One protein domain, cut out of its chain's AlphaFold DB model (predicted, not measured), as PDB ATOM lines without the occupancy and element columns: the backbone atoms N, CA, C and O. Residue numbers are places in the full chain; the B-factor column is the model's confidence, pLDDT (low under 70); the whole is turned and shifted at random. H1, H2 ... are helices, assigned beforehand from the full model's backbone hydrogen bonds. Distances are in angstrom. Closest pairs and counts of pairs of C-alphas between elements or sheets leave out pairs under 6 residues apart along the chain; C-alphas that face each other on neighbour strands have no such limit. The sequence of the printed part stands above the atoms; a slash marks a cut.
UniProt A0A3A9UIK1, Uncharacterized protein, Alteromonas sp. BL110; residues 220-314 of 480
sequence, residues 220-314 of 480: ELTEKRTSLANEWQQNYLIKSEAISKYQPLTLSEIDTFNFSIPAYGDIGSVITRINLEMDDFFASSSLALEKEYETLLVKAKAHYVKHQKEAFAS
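AT A GLANCE: This is residues 220 to 314 of the 480 residues of an uncharacterized protein of Alteromonas sp. BL110 (UniProt A0A3A9UIK1). One very long helix, H2, has a shorter helix, H1, side by side with it and running the same way; a long link with no named element, residues 245 to 266, runs back from the end of H1 to the start of H2. Residues 306 to 314 of H2 stick out at one end, and residues 263 to 269 at the other. The 95 printed residues, with two named helices, H1 then H2, and no named strand, are all helix by class. The whole is an extended rod, 72 by 17 by 13 A, with a radius of gyration of the C-alphas of 19.4 A.

HOW THE PARTS SIT: H2, residues 267 to 314, and H1, residues 220 to 244, touch, the closest C-alphas being those of Leu 297 and Ile 243, 5.5 A apart. They run the same way at a shallow tilt of 7 degrees. In both helices every O i to N i+4 pair is within hydrogen-bond range.

IN THESE COORDINATES: H2 is 68.7 A long, from C-alpha 267 at (-14.662, -29.159, -30.741) to C-alpha 314 at (-7.368, 39.100, -27.764). H1 is 36.1 A long and begins with C-alpha 220 at (-5.852, -21.123, -25.756).

THE WHOLE: The C-alphas farthest apart, those of Tyr 264 and Ser 314, are 72.2 A apart. The printed part has no cut, and the link from H1 to H2 is long. No printed residue is under 70 in pLDDT.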
ATOM      1  N   GLU A 220      -6.454 -21.728 -24.557       96.38
ATOM      2  CA  GLU A 220      -5.852 -21.123 -25.756       96.38
ATOM      3  C   GLU A 220      -6.684 -19.948 -26.303       96.38
ATOM      4  O   GLU A 220      -6.151 -18.882 -26.628       96.38
ATOM      5  N   LEU A 221      -8.013 -20.100 -26.374       97.50
ATOM      6  CA  LEU A 221      -8.922 -19.033 -26.807       97.50
ATOM      7  C   LEU A 221      -8.948 -17.869 -25.808       97.50
ATOM      8  O   LEU A 221      -9.005 -16.707 -26.215       97.50
ATOM      9  N   THR A 222      -8.870 -18.154 -24.506       97.00
ATOM     10  CA  THR A 222      -8.806 -17.131 -23.451       97.00
ATOM     11  C   THR A 222      -7.514 -16.323 -23.538       97.00
ATOM     12  O   THR A 222      -7.552 -15.090 -23.440       97.00
ATOM     13  N   GLU A 223      -6.379 -16.986 -23.754       97.38
ATOM     14  CA  GLU A 223      -5.080 -16.341 -23.954       97.38
ATOM     15  C   GLU A 223      -5.090 -15.462 -25.206       97.38
ATOM     16  O   GLU A 223      -4.764 -14.273 -25.124       97.38
ATOM     17  N   LYS A 224      -5.553 -15.997 -26.343       97.69
ATOM     18  CA  LYS A 224      -5.660 -15.236 -27.594       97.69
ATOM     19  C   LYS A 224      -6.560 -14.010 -27.436       97.69
ATOM     20  O   LYS A 224      -6.141 -12.905 -27.785       97.69
ATOM     21  N   ARG A 225      -7.755 -14.166 -26.851       97.75
ATOM     22  CA  ARG A 225      -8.670 -13.048 -26.560       97.75
ATOM     23  C   ARG A 225      -7.979 -11.971 -25.730       97.75
ATOM     24  O   ARG A 225      -8.111 -10.788 -26.024       97.75
ATOM     25  N   THR A 226      -7.252 -12.379 -24.692       97.62
ATOM     26  CA  THR A 226      -6.542 -11.456 -23.796       97.62
ATOM     27  C   THR A 226      -5.443 -10.699 -24.539       97.62
ATOM     28  O   THR A 226      -5.309  -9.491 -24.357       97.62
ATOM     29  N   SER A 227      -4.692 -11.372 -25.417       97.81
ATOM     30  CA  SER A 227      -3.690 -10.720 -26.268       97.81
ATOM     31  C   SER A 227      -4.321  -9.661 -27.174       97.81
ATOM     32  O   SER A 227      -3.894  -8.508 -27.157       97.81
ATOM     33  N   LEU A 228      -5.382 -10.020 -27.902       97.88
ATOM     34  CA  LEU A 228      -6.063  -9.109 -28.826       97.88
ATOM     35  C   LEU A 228      -6.707  -7.916 -28.102       97.88
ATOM     36  O   LEU A 228      -6.605  -6.780 -28.564       97.88
ATOM     37  N   ALA A 229      -7.311  -8.146 -26.933       97.50
ATOM     38  CA  ALA A 229      -7.859  -7.077 -26.102       97.50
ATOM     39  C   ALA A 229      -6.771  -6.100 -25.634       97.50
ATOM     40  O   ALA A 229      -6.967  -4.886 -25.684       97.50
ATOM     41  N   ASN A 230      -5.606  -6.612 -25.227       97.25
ATOM     42  CA  ASN A 230      -4.474  -5.776 -24.831       97.25
ATOM     43  C   ASN A 230      -3.939  -4.951 -26.006       97.25
ATOM     44  O   ASN A 230      -3.678  -3.760 -25.841       97.25
ATOM     45  N   GLU A 231      -3.802  -5.548 -27.192       96.75
ATOM     46  CA  GLU A 231      -3.385  -4.837 -28.405       96.75
ATOM     47  C   GLU A 231      -4.361  -3.709 -28.762       96.75
ATOM     48  O   GLU A 231      -3.942  -2.568 -28.989       96.75
ATOM     49  N   TRP A 232      -5.664  -3.997 -28.740       97.75
ATOM     50  CA  TRP A 232      -6.694  -2.986 -28.966       97.75
ATOM     51  C   TRP A 232      -6.616  -1.860 -27.923       97.75
ATOM     52  O   TRP A 232      -6.611  -0.681 -28.285       97.75
ATOM     53  N   GLN A 233      -6.460  -2.201 -26.639       97.31
ATOM     54  CA  GLN A 233      -6.379  -1.224 -25.550       97.31
ATOM     55  C   GLN A 233      -5.155  -0.308 -25.674       97.31
ATOM     56  O   GLN A 233      -5.252   0.894 -25.418       97.31
ATOM     57  N   GLN A 234      -3.999  -0.835 -26.085       97.25
ATOM     58  CA  GLN A 234      -2.815  -0.006 -26.332       97.25
ATOM     59  C   GLN A 234      -3.067   1.000 -27.460       97.25
ATOM     60  O   GLN A 234      -2.762   2.186 -27.312       97.25
ATOM     61  N   ASN A 235      -3.695   0.562 -28.555       96.69
ATOM     62  CA  ASN A 235      -4.067   1.450 -29.656       96.69
ATOM     63  C   ASN A 235      -5.063   2.531 -29.212       96.69
ATOM     64  O   ASN A 235      -4.900   3.701 -29.573       96.69
ATOM     65  N   TYR A 236      -6.052   2.167 -28.393       97.38
ATOM     66  CA  TYR A 236      -7.001   3.105 -27.794       97.38
ATOM     67  C   TYR A 236      -6.291   4.185 -26.964       97.38
ATOM     68  O   TYR A 236      -6.525   5.378 -27.169       97.38
ATOM     69  N   LEU A 237      -5.371   3.794 -26.075       96.69
ATOM     70  CA  LEU A 237      -4.642   4.727 -25.210       96.69
ATOM     71  C   LEU A 237      -3.771   5.703 -26.008       96.69
ATOM     72  O   LEU A 237      -3.834   6.909 -25.767       96.69
ATOM     73  N   ILE A 238      -3.019   5.208 -26.998       96.94
ATOM     74  CA  ILE A 238      -2.173   6.042 -27.869       96.94
ATOM     75  C   ILE A 238      -3.019   7.096 -28.597       96.94
ATOM     76  O   ILE A 238      -2.661   8.277 -28.653       96.94
ATOM     77  N   LYS A 239      -4.165   6.683 -29.147       96.94
ATOM     78  CA  LYS A 239      -5.078   7.569 -29.884       96.94
ATOM     79  C   LYS A 239      -5.764   8.582 -28.967       96.94
ATOM     80  O   LYS A 239      -5.856   9.761 -29.318       96.94
ATOM     81  N   SER A 240      -6.185   8.153 -27.779       96.00
ATOM     82  CA  SER A 240      -6.773   9.021 -26.756       96.00
ATOM     83  C   SER A 240      -5.781  10.097 -26.292       96.00
ATOM     84  O   SER A 240      -6.115  11.284 -26.258       96.00
ATOM     85  N   GLU A 241      -4.520   9.727 -26.045       95.25
ATOM     86  CA  GLU A 241      -3.459  10.681 -25.701       95.25
ATOM     87  C   GLU A 241      -3.196  11.683 -26.839       95.25
ATOM     88  O   GLU A 241      -3.010  12.878 -26.608       95.25
ATOM     89  N   ALA A 242      -3.213  11.225 -28.092       95.12
ATOM     90  CA  ALA A 242      -3.027  12.106 -29.239       95.12
ATOM     91  C   ALA A 242      -4.144  13.159 -29.365       95.12
ATOM     92  O   ALA A 242      -3.851  14.317 -29.672       95.12
ATOM     93  N   ILE A 243      -5.402  12.794 -29.091       95.88
ATOM     94  CA  ILE A 243      -6.532  13.738 -29.086       95.88
ATOM     95  C   ILE A 243      -6.444  14.696 -27.890       95.88
ATOM     96  O   ILE A 243      -6.642  15.905 -28.057       95.88
ATOM     97  N   SER A 244      -6.097  14.187 -26.703       93.56
ATOM     98  CA  SER A 244      -6.084  14.964 -25.456       93.56
ATOM     99  C   SER A 244      -5.099  16.138 -25.472       93.56
ATOM    100  O   SER A 244      -5.353  17.157 -24.827       93.56
ATOM    101  N   LYS A 245      -4.040  16.059 -26.294       92.44
ATOM    102  CA  LYS A 245      -3.117  17.178 -26.579       92.44
ATOM    103  C   LYS A 245      -3.830  18.428 -27.106       92.44
ATOM    104  O   LYS A 245      -3.366  19.541 -26.857       92.44
ATOM    105  N   TYR A 246      -4.944  18.256 -27.816       94.62
ATOM    106  CA  TYR A 246      -5.737  19.351 -28.379       94.62
ATOM    107  C   TYR A 246      -6.968  19.663 -27.525       94.62
ATOM    108  O   TYR A 246      -7.282  20.833 -27.291       94.62
ATOM    109  N   GLN A 247      -7.688  18.629 -27.084       89.50
ATOM    110  CA  GLN A 247      -8.921  18.767 -26.311       89.50
ATOM    111  C   GLN A 247      -9.232  17.466 -25.555       89.50
ATOM    112  O   GLN A 247      -9.065  16.398 -26.139       89.50
ATOM    113  N   PRO A 248      -9.750  17.517 -24.310       84.88
ATOM    114  CA  PRO A 248     -10.170  16.322 -23.580       84.88
ATOM    115  C   PRO A 248     -11.479  15.766 -24.164       84.88
ATOM    116  O   PRO A 248     -12.568  16.046 -23.668       84.88
ATOM    117  N   LEU A 249     -11.369  15.029 -25.265       86.88
ATOM    118  CA  LEU A 249     -12.442  14.228 -25.848       86.88
ATOM    119  C   LEU A 249     -12.131  12.752 -25.597       86.88
ATOM    120  O   LEU A 249     -10.969  12.354 -25.625       86.88
ATOM    121  N   THR A 250     -13.169  11.960 -25.361       88.88
ATOM    122  CA  THR A 250     -13.071  10.519 -25.115       88.88
ATOM    123  C   THR A 250     -13.448   9.749 -26.373       88.88
ATOM    124  O   THR A 250     -14.414  10.112 -27.045       88.88
ATOM    125  N   LEU A 251     -12.674   8.709 -26.677       93.81
ATOM    126  CA  LEU A 251     -13.020   7.701 -27.680       93.81
ATOM    127  C   LEU A 251     -14.004   6.697 -27.072       93.81
ATOM    128  O   LEU A 251     -14.098   6.592 -25.847       93.81
ATOM    129  N   SER A 252     -14.728   5.975 -27.918       92.94
ATOM    130  CA  SER A 252     -15.647   4.936 -27.465       92.94
ATOM    131  C   SER A 252     -14.874   3.693 -27.012       92.94
ATOM    132  O   SER A 252     -13.913   3.269 -27.660       92.94
ATOM    133  N   GLU A 253     -15.285   3.114 -25.884       91.69
ATOM    134  CA  GLU A 253     -14.772   1.826 -25.408       91.69
ATOM    135  C   GLU A 253     -15.421   0.673 -26.188       91.69
ATOM    136  O   GLU A 253     -16.519   0.827 -26.731       91.69
ATOM    137  N   ILE A 254     -14.741  -0.473 -26.261       93.88
ATOM    138  CA  ILE A 254     -15.306  -1.687 -26.866       93.88
ATOM    139  C   ILE A 254     -15.958  -2.570 -25.816       93.88
ATOM    140  O   ILE A 254     -15.535  -2.616 -24.661       93.88
ATOM    141  N   ASP A 255     -16.948  -3.333 -26.260       92.75
ATOM    142  CA  ASP A 255     -17.512  -4.412 -25.465       92.75
ATOM    143  C   ASP A 255     -16.496  -5.546 -25.256       92.75
ATOM    144  O   ASP A 255     -15.497  -5.688 -25.967       92.75
ATOM    145  N   THR A 256     -16.760  -6.401 -24.269       91.94
ATOM    146  CA  THR A 256     -15.952  -7.604 -24.043       91.94
ATOM    147  C   THR A 256     -16.400  -8.726 -24.975       91.94
ATOM    148  O   THR A 256     -17.576  -9.093 -24.988       91.94
ATOM    149  N   PHE A 257     -15.458  -9.324 -25.709       96.06
ATOM    150  CA  PHE A 257     -15.730 -10.540 -26.470       96.06
ATOM    151  C   PHE A 257     -15.921 -11.733 -25.524       96.06
ATOM    152  O   PHE A 257     -14.998 -12.134 -24.806       96.06
ATOM    153  N   ASN A 258     -17.115 -12.317 -25.550       94.56
ATOM    154  CA  ASN A 258     -17.474 -13.487 -24.758       94.56
ATOM    155  C   ASN A 258     -17.699 -14.685 -25.678       94.56
ATOM    156  O   ASN A 258     -18.317 -14.555 -26.731       94.56
ATOM    157  N   PHE A 259     -17.234 -15.858 -25.256       95.31
ATOM    158  CA  PHE A 259     -17.453 -17.115 -25.965       95.31
ATOM    159  C   PHE A 259     -17.810 -18.224 -24.978       95.31
ATOM    160  O   PHE A 259     -17.457 -18.157 -23.801       95.31
ATOM    161  N   SER A 260     -18.503 -19.253 -25.463       94.19
ATOM    162  CA  SER A 260     -18.834 -20.447 -24.687       94.19
ATOM    163  C   SER A 260     -18.422 -21.708 -25.437       94.19
ATOM    164  O   SER A 260     -18.565 -21.811 -26.659       94.19
ATOM    165  N   ILE A 261     -17.903 -22.684 -24.694       96.56
ATOM    166  CA  ILE A 261     -17.578 -24.004 -25.229       96.56
ATOM    167  C   ILE A 261     -18.801 -24.904 -25.020       96.56
ATOM    168  O   ILE A 261     -19.303 -24.984 -23.898       96.56
ATOM    169  N   PRO A 262     -19.341 -25.555 -26.064       96.88
ATOM    170  CA  PRO A 262     -20.447 -26.480 -25.890       96.88
ATOM    171  C   PRO A 262     -19.991 -27.719 -25.113       96.88
ATOM    172  O   PRO A 262     -18.821 -28.097 -25.154       96.88
ATOM    173  N   ALA A 263     -20.915 -28.382 -24.425       95.38
ATOM    174  CA  ALA A 263     -20.606 -29.598 -23.669       95.38
ATOM    175  C   ALA A 263     -20.432 -30.843 -24.552       95.38
ATOM    176  O   ALA A 263     -19.925 -31.856 -24.087       95.38
ATOM    177  N   TYR A 264     -20.839 -30.772 -25.819       94.00
ATOM    178  CA  TYR A 264     -20.743 -31.859 -26.789       94.00
ATOM    179  C   TYR A 264     -20.719 -31.313 -28.222       94.00
ATOM    180  O   TYR A 264     -21.170 -30.197 -28.487       94.00
ATOM    181  N   GLY A 265     -20.237 -32.128 -29.163       92.81
ATOM    182  CA  GLY A 265     -20.144 -31.794 -30.587       92.81
ATOM    183  C   GLY A 265     -18.718 -31.913 -31.122       92.81
ATOM    184  O   GLY A 265     -17.870 -32.561 -30.515       92.81
ATOM    185  N   ASP A 266     -18.456 -31.297 -32.274       94.38
ATOM    186  CA  ASP A 266     -17.110 -31.219 -32.848       94.38
ATOM    187  C   ASP A 266     -16.369 -29.988 -32.309       94.38
ATOM    188  O   ASP A 266     -16.608 -28.856 -32.744       94.38
ATOM    189  N   ILE A 267     -15.455 -30.220 -31.363       93.81
ATOM    190  CA  ILE A 267     -14.662 -29.159 -30.741       93.81
ATOM    191  C   ILE A 267     -13.757 -28.441 -31.753       93.81
ATOM    192  O   ILE A 267     -13.559 -27.236 -31.629       93.81
ATOM    193  N   GLY A 268     -13.273 -29.130 -32.793       93.50
ATOM    194  CA  GLY A 268     -12.425 -28.527 -33.823       93.50
ATOM    195  C   GLY A 268     -13.169 -27.442 -34.598       93.50
ATOM    196  O   GLY A 268     -12.708 -26.304 -34.679       93.50
ATOM    197  N   SER A 269     -14.373 -27.762 -35.080       95.62
ATOM    198  CA  SER A 269     -15.248 -26.795 -35.756       95.62
ATOM    199  C   SER A 269     -15.629 -25.613 -34.856       95.62
ATOM    200  O   SER A 269     -15.686 -24.471 -35.317       95.62
ATOM    201  N   VAL A 270     -15.864 -25.859 -33.561       94.69
ATOM    202  CA  VAL A 270     -16.167 -24.801 -32.584       94.69
ATOM    203  C   VAL A 270     -14.980 -23.855 -32.408       94.69
ATOM    204  O   VAL A 270     -15.174 -22.642 -32.462       94.69
ATOM    205  N   ILE A 271     -13.761 -24.384 -32.249       95.69
ATOM    206  CA  ILE A 271     -12.533 -23.584 -32.130       95.69
ATOM    207  C   ILE A 271     -12.347 -22.709 -33.367       95.69
ATOM    208  O   ILE A 271     -12.063 -21.518 -33.238       95.69
ATOM    209  N   THR A 272     -12.508 -23.276 -34.567       97.00
ATOM    210  CA  THR A 272     -12.387 -22.515 -35.815       97.00
ATOM    211  C   THR A 272     -13.404 -21.381 -35.867       97.00
ATOM    212  O   THR A 272     -13.030 -20.249 -36.161       97.00
ATOM    213  N   ARG A 273     -14.669 -21.654 -35.527       97.62
ATOM    214  CA  ARG A 273     -15.718 -20.631 -35.506       97.62
ATOM    215  C   ARG A 273     -15.418 -19.516 -34.501       97.62
ATOM    216  O   ARG A 273     -15.441 -18.357 -34.892       97.62
ATOM    217  N   ILE A 274     -15.106 -19.850 -33.244       97.88
ATOM    218  CA  ILE A 274     -14.829 -18.843 -32.201       97.88
ATOM    219  C   ILE A 274     -13.613 -17.997 -32.583       97.88
ATOM    220  O   ILE A 274     -13.628 -16.787 -32.386       97.88
ATOM    221  N   ASN A 275     -12.571 -18.606 -33.158       97.75
ATOM    222  CA  ASN A 275     -11.415 -17.857 -33.645       97.75
ATOM    223  C   ASN A 275     -11.792 -16.839 -34.722       97.75
ATOM    224  O   ASN A 275     -11.363 -15.696 -34.621       97.75
ATOM    225  N   LEU A 276     -12.598 -17.238 -35.710       97.88
ATOM    226  CA  LEU A 276     -13.064 -16.332 -36.761       97.88
ATOM    227  C   LEU A 276     -13.917 -15.197 -36.186       97.88
ATOM    228  O   LEU A 276     -13.660 -14.038 -36.480       97.88
ATOM    229  N   GLU A 277     -14.879 -15.517 -35.316       98.25
ATOM    230  CA  GLU A 277     -15.735 -14.519 -34.661       98.25
ATOM    231  C   GLU A 277     -14.920 -13.529 -33.814       98.25
ATOM    232  O   GLU A 277     -15.183 -12.327 -33.832       98.25
ATOM    233  N   MET A 278     -13.906 -14.019 -33.097       98.19
ATOM    234  CA  MET A 278     -13.009 -13.202 -32.282       98.19
ATOM    235  C   MET A 278     -12.121 -12.295 -33.141       98.19
ATOM    236  O   MET A 278     -11.997 -11.105 -32.846       98.19
ATOM    237  N   ASP A 279     -11.519 -12.837 -34.199       97.69
ATOM    238  CA  ASP A 279     -10.664 -12.072 -35.110       97.69
ATOM    239  C   ASP A 279     -11.483 -10.980 -35.822       97.69
ATOM    240  O   ASP A 279     -11.072  -9.816 -35.848       97.69
ATOM    241  N   ASP A 280     -12.686 -11.314 -36.297       98.12
ATOM    242  CA  ASP A 280     -13.613 -10.365 -36.919       98.12
ATOM    243  C   ASP A 280     -14.069  -9.276 -35.938       98.12
ATOM    244  O   ASP A 280     -14.138  -8.096 -36.307       98.12
ATOM    245  N   PHE A 281     -14.344  -9.639 -34.680       98.50
ATOM    246  CA  PHE A 281     -14.723  -8.696 -33.629       98.50
ATOM    247  C   PHE A 281     -13.626  -7.653 -33.380       98.50
ATOM    248  O   PHE A 281     -13.897  -6.447 -33.419       98.50
ATOM    249  N   PHE A 282     -12.380  -8.087 -33.164       98.12
ATOM    250  CA  PHE A 282     -11.273  -7.170 -32.880       98.12
ATOM    251  C   PHE A 282     -10.835  -6.375 -34.116       98.12
ATOM    252  O   PHE A 282     -10.495  -5.194 -33.989       98.12
ATOM    253  N   ALA A 283     -10.906  -6.959 -35.316       97.69
ATOM    254  CA  ALA A 283     -10.646  -6.243 -36.563       97.69
ATOM    255  C   ALA A 283     -11.682  -5.133 -36.800       97.69
ATOM    256  O   ALA A 283     -11.320  -3.979 -37.050       97.69
ATOM    257  N   SER A 284     -12.970  -5.452 -36.644       97.50
ATOM    258  CA  SER A 284     -14.066  -4.485 -36.797       97.50
ATOM    259  C   SER A 284     -13.990  -3.374 -35.749       97.50
ATOM    260  O   SER A 284     -14.135  -2.195 -36.080       97.50
ATOM    261  N   SER A 285     -13.685  -3.733 -34.502       98.00
ATOM    262  CA  SER A 285     -13.504  -2.783 -33.400       98.00
ATOM    263  C   SER A 285     -12.304  -1.856 -33.613       98.00
ATOM    264  O   SER A 285     -12.374  -0.664 -33.317       98.00
ATOM    265  N   SER A 286     -11.205  -2.367 -34.171       97.38
ATOM    266  CA  SER A 286     -10.027  -1.556 -34.510       97.38
ATOM    267  C   SER A 286     -10.321  -0.572 -35.645       97.38
ATOM    268  O   SER A 286      -9.923   0.591 -35.577       97.38
ATOM    269  N   LEU A 287     -11.069  -1.004 -36.665       97.50
ATOM    270  CA  LEU A 287     -11.494  -0.134 -37.763       97.50
ATOM    271  C   LEU A 287     -12.442   0.975 -37.280       97.50
ATOM    272  O   LEU A 287     -12.318   2.128 -37.700       97.50
ATOM    273  N   ALA A 288     -13.378   0.640 -36.388       97.56
ATOM    274  CA  ALA A 288     -14.280   1.612 -35.775       97.56
ATOM    275  C   ALA A 288     -13.506   2.657 -34.957       97.56
ATOM    276  O   ALA A 288     -13.726   3.856 -35.145       97.56
ATOM    277  N   LEU A 289     -12.552   2.206 -34.133       97.81
ATOM    278  CA  LEU A 289     -11.662   3.069 -33.356       97.81
ATOM    279  C   LEU A 289     -10.863   4.025 -34.252       97.81
ATOM    280  O   LEU A 289     -10.768   5.211 -33.944       97.81
ATOM    281  N   GLU A 290     -10.301   3.542 -35.365       97.62
ATOM    282  CA  GLU A 290      -9.547   4.387 -36.302       97.62
ATOM    283  C   GLU A 290     -10.431   5.486 -36.898       97.62
ATOM    284  O   GLU A 290     -10.089   6.667 -36.848       97.62
ATOM    285  N   LYS A 291     -11.613   5.113 -37.395       97.62
ATOM    286  CA  LYS A 291     -12.556   6.058 -38.000       97.62
ATOM    287  C   LYS A 291     -13.025   7.123 -37.005       97.62
ATOM    288  O   LYS A 291     -13.157   8.303 -37.358       97.62
ATOM    289  N   GLU A 292     -13.305   6.717 -35.770       97.69
ATOM    290  CA  GLU A 292     -13.675   7.641 -34.699       97.69
ATOM    291  C   GLU A 292     -12.509   8.573 -34.355       97.69
ATOM    292  O   GLU A 292     -12.691   9.793 -34.307       97.69
ATOM    293  N   TYR A 293     -11.300   8.025 -34.199       97.75
ATOM    294  CA  TYR A 293     -10.083   8.784 -33.932       97.75
ATOM    295  C   TYR A 293      -9.813   9.847 -34.995       97.75
ATOM    296  O   TYR A 293      -9.623  11.011 -34.643       97.75
ATOM    297  N   GLU A 294      -9.849   9.496 -36.280       97.25
ATOM    298  CA  GLU A 294      -9.645  10.453 -37.373       97.25
ATOM    299  C   GLU A 294     -10.660  11.602 -37.306       97.25
ATOM    300  O   GLU A 294     -10.303  12.782 -37.401       97.25
ATOM    301  N   THR A 295     -11.927  11.265 -37.062       96.44
ATOM    302  CA  THR A 295     -13.019  12.238 -36.960       96.44
ATOM    303  C   THR A 295     -12.820  13.184 -35.771       96.44
ATOM    304  O   THR A 295     -12.918  14.411 -35.909       96.44
ATOM    305  N   LEU A 296     -12.530  12.635 -34.590       96.81
ATOM    306  CA  LEU A 296     -12.356  13.417 -33.370       96.81
ATOM    307  C   LEU A 296     -11.062  14.226 -33.381       96.81
ATOM    308  O   LEU A 296     -11.075  15.367 -32.921       96.81
ATOM    309  N   LEU A 297      -9.975  13.706 -33.951       96.94
ATOM    310  CA  LEU A 297      -8.710  14.426 -34.062       96.94
ATOM    311  C   LEU A 297      -8.863  15.682 -34.921       96.94
ATOM    312  O   LEU A 297      -8.433  16.761 -34.511       96.94
ATOM    313  N   VAL A 298      -9.511  15.573 -36.085       95.69
ATOM    314  CA  VAL A 298      -9.780  16.731 -36.954       95.69
ATOM    315  C   VAL A 298     -10.604  17.779 -36.205       95.69
ATOM    316  O   VAL A 298     -10.273  18.969 -36.230       95.69
ATOM    317  N   LYS A 299     -11.641  17.347 -35.480       95.25
ATOM    318  CA  LYS A 299     -12.488  18.237 -34.675       95.25
ATOM    319  C   LYS A 299     -11.705  18.915 -33.546       95.25
ATOM    320  O   LYS A 299     -11.819  20.131 -33.375       95.25
ATOM    321  N   ALA A 300     -10.896  18.158 -32.808       96.44
ATOM    322  CA  ALA A 300     -10.087  18.658 -31.701       96.44
ATOM    323  C   ALA A 300      -9.051  19.679 -32.192       96.44
ATOM    324  O   ALA A 300      -8.945  20.770 -31.629       96.44
ATOM    325  N   LYS A 301      -8.362  19.390 -33.305       96.44
ATOM    326  CA  LYS A 301      -7.436  20.324 -33.963       96.44
ATOM    327  C   LYS A 301      -8.127  21.603 -34.417       96.44
ATOM    328  O   LYS A 301      -7.643  22.697 -34.129       96.44
ATOM    329  N   ALA A 302      -9.272  21.492 -35.088       95.75
ATOM    330  CA  ALA A 302     -10.025  22.655 -35.550       95.75
ATOM    331  C   ALA A 302     -10.446  23.559 -34.380       95.75
ATOM    332  O   ALA A 302     -10.318  24.784 -34.454       95.75
ATOM    333  N   HIS A 303     -10.893  22.958 -33.275       95.00
ATOM    334  CA  HIS A 303     -11.228  23.684 -32.056       95.00
ATOM    335  C   HIS A 303      -9.989  24.340 -31.425       95.00
ATOM    336  O   HIS A 303     -10.029  25.527 -31.098       95.00
ATOM    337  N   TYR A 304      -8.867  23.623 -31.325       96.69
ATOM    338  CA  TYR A 304      -7.605  24.156 -30.809       96.69
ATOM    339  C   TYR A 304      -7.109  25.365 -31.615       96.69
ATOM    340  O   TYR A 304      -6.823  26.417 -31.043       96.69
ATOM    341  N   VAL A 305      -7.091  25.258 -32.947       97.25
ATOM    342  CA  VAL A 305      -6.721  26.344 -33.872       97.25
ATOM    343  C   VAL A 305      -7.637  27.554 -33.694       97.25
ATOM    344  O   VAL A 305      -7.162  28.691 -33.694       97.25
ATOM    345  N   LYS A 306      -8.948  27.334 -33.530       96.75
ATOM    346  CA  LYS A 306      -9.907  28.412 -33.263       96.75
ATOM    347  C   LYS A 306      -9.559  29.151 -31.967       96.75
ATOM    348  O   LYS A 306      -9.389  30.368 -32.006       96.75
ATOM    349  N   HIS A 307      -9.361  28.428 -30.862       95.31
ATOM    350  CA  HIS A 307      -8.959  29.015 -29.573       95.31
ATOM    351  C   HIS A 307      -7.626  29.751 -29.659       95.31
ATOM    352  O   HIS A 307      -7.476  30.839 -29.107       95.31
ATOM    353  N   GLN A 308      -6.659  29.193 -30.383       97.06
ATOM    354  CA  GLN A 308      -5.364  29.828 -30.577       97.06
ATOM    355  C   GLN A 308      -5.493  31.154 -31.346       97.06
ATOM    356  O   GLN A 308      -4.929  32.169 -30.933       97.06
ATOM    357  N   LYS A 309      -6.283  31.188 -32.427       97.88
ATOM    358  CA  LYS A 309      -6.567  32.421 -33.182       97.88
ATOM    359  C   LYS A 309      -7.269  33.472 -32.322       97.88
ATOM    360  O   LYS A 309      -6.886  34.642 -32.359       97.88
ATOM    361  N   GLU A 310      -8.258  33.064 -31.532       97.19
ATOM    362  CA  GLU A 310      -8.984  33.949 -30.614       97.19
ATOM    363  C   GLU A 310      -8.053  34.529 -29.537       97.19
ATOM    364  O   GLU A 310      -8.027  35.747 -29.347       97.19
ATOM    365  N   ALA A 311      -7.212  33.697 -28.914       96.75
ATOM    366  CA  ALA A 311      -6.234  34.125 -27.913       96.75
ATOM    367  C   ALA A 311      -5.191  35.105 -28.484       96.75
ATOM    368  O   ALA A 311      -4.833  36.097 -27.843       96.75
ATOM    369  N   PHE A 312      -4.721  34.866 -29.713       97.94
ATOM    370  CA  PHE A 312      -3.810  35.777 -30.409       97.94
ATOM    371  C   PHE A 312      -4.463  37.137 -30.706       97.94
ATOM    372  O   PHE A 312      -3.847  38.198 -30.530       97.94
ATOM    373  N   ALA A 313      -5.721  37.116 -31.154       96.75
ATOM    374  CA  ALA A 313      -6.491  38.320 -31.445       96.75
ATOM    375  C   ALA A 313      -6.789  39.129 -30.170       96.75
ATOM    376  O   ALA A 313      -6.700  40.361 -30.190       96.75
ATOM    377  N   SER A 314      -7.079  38.458 -29.050       96.38
ATOM    378  CA  SER A 314      -7.368  39.100 -27.764       96.38
ATOM    379  C   SER A 314      -6.127  39.651 -27.053       96.38
ATOM    380  O   SER A 314      -6.254  40.552 -26.224       96.38
TER     381      SER A 314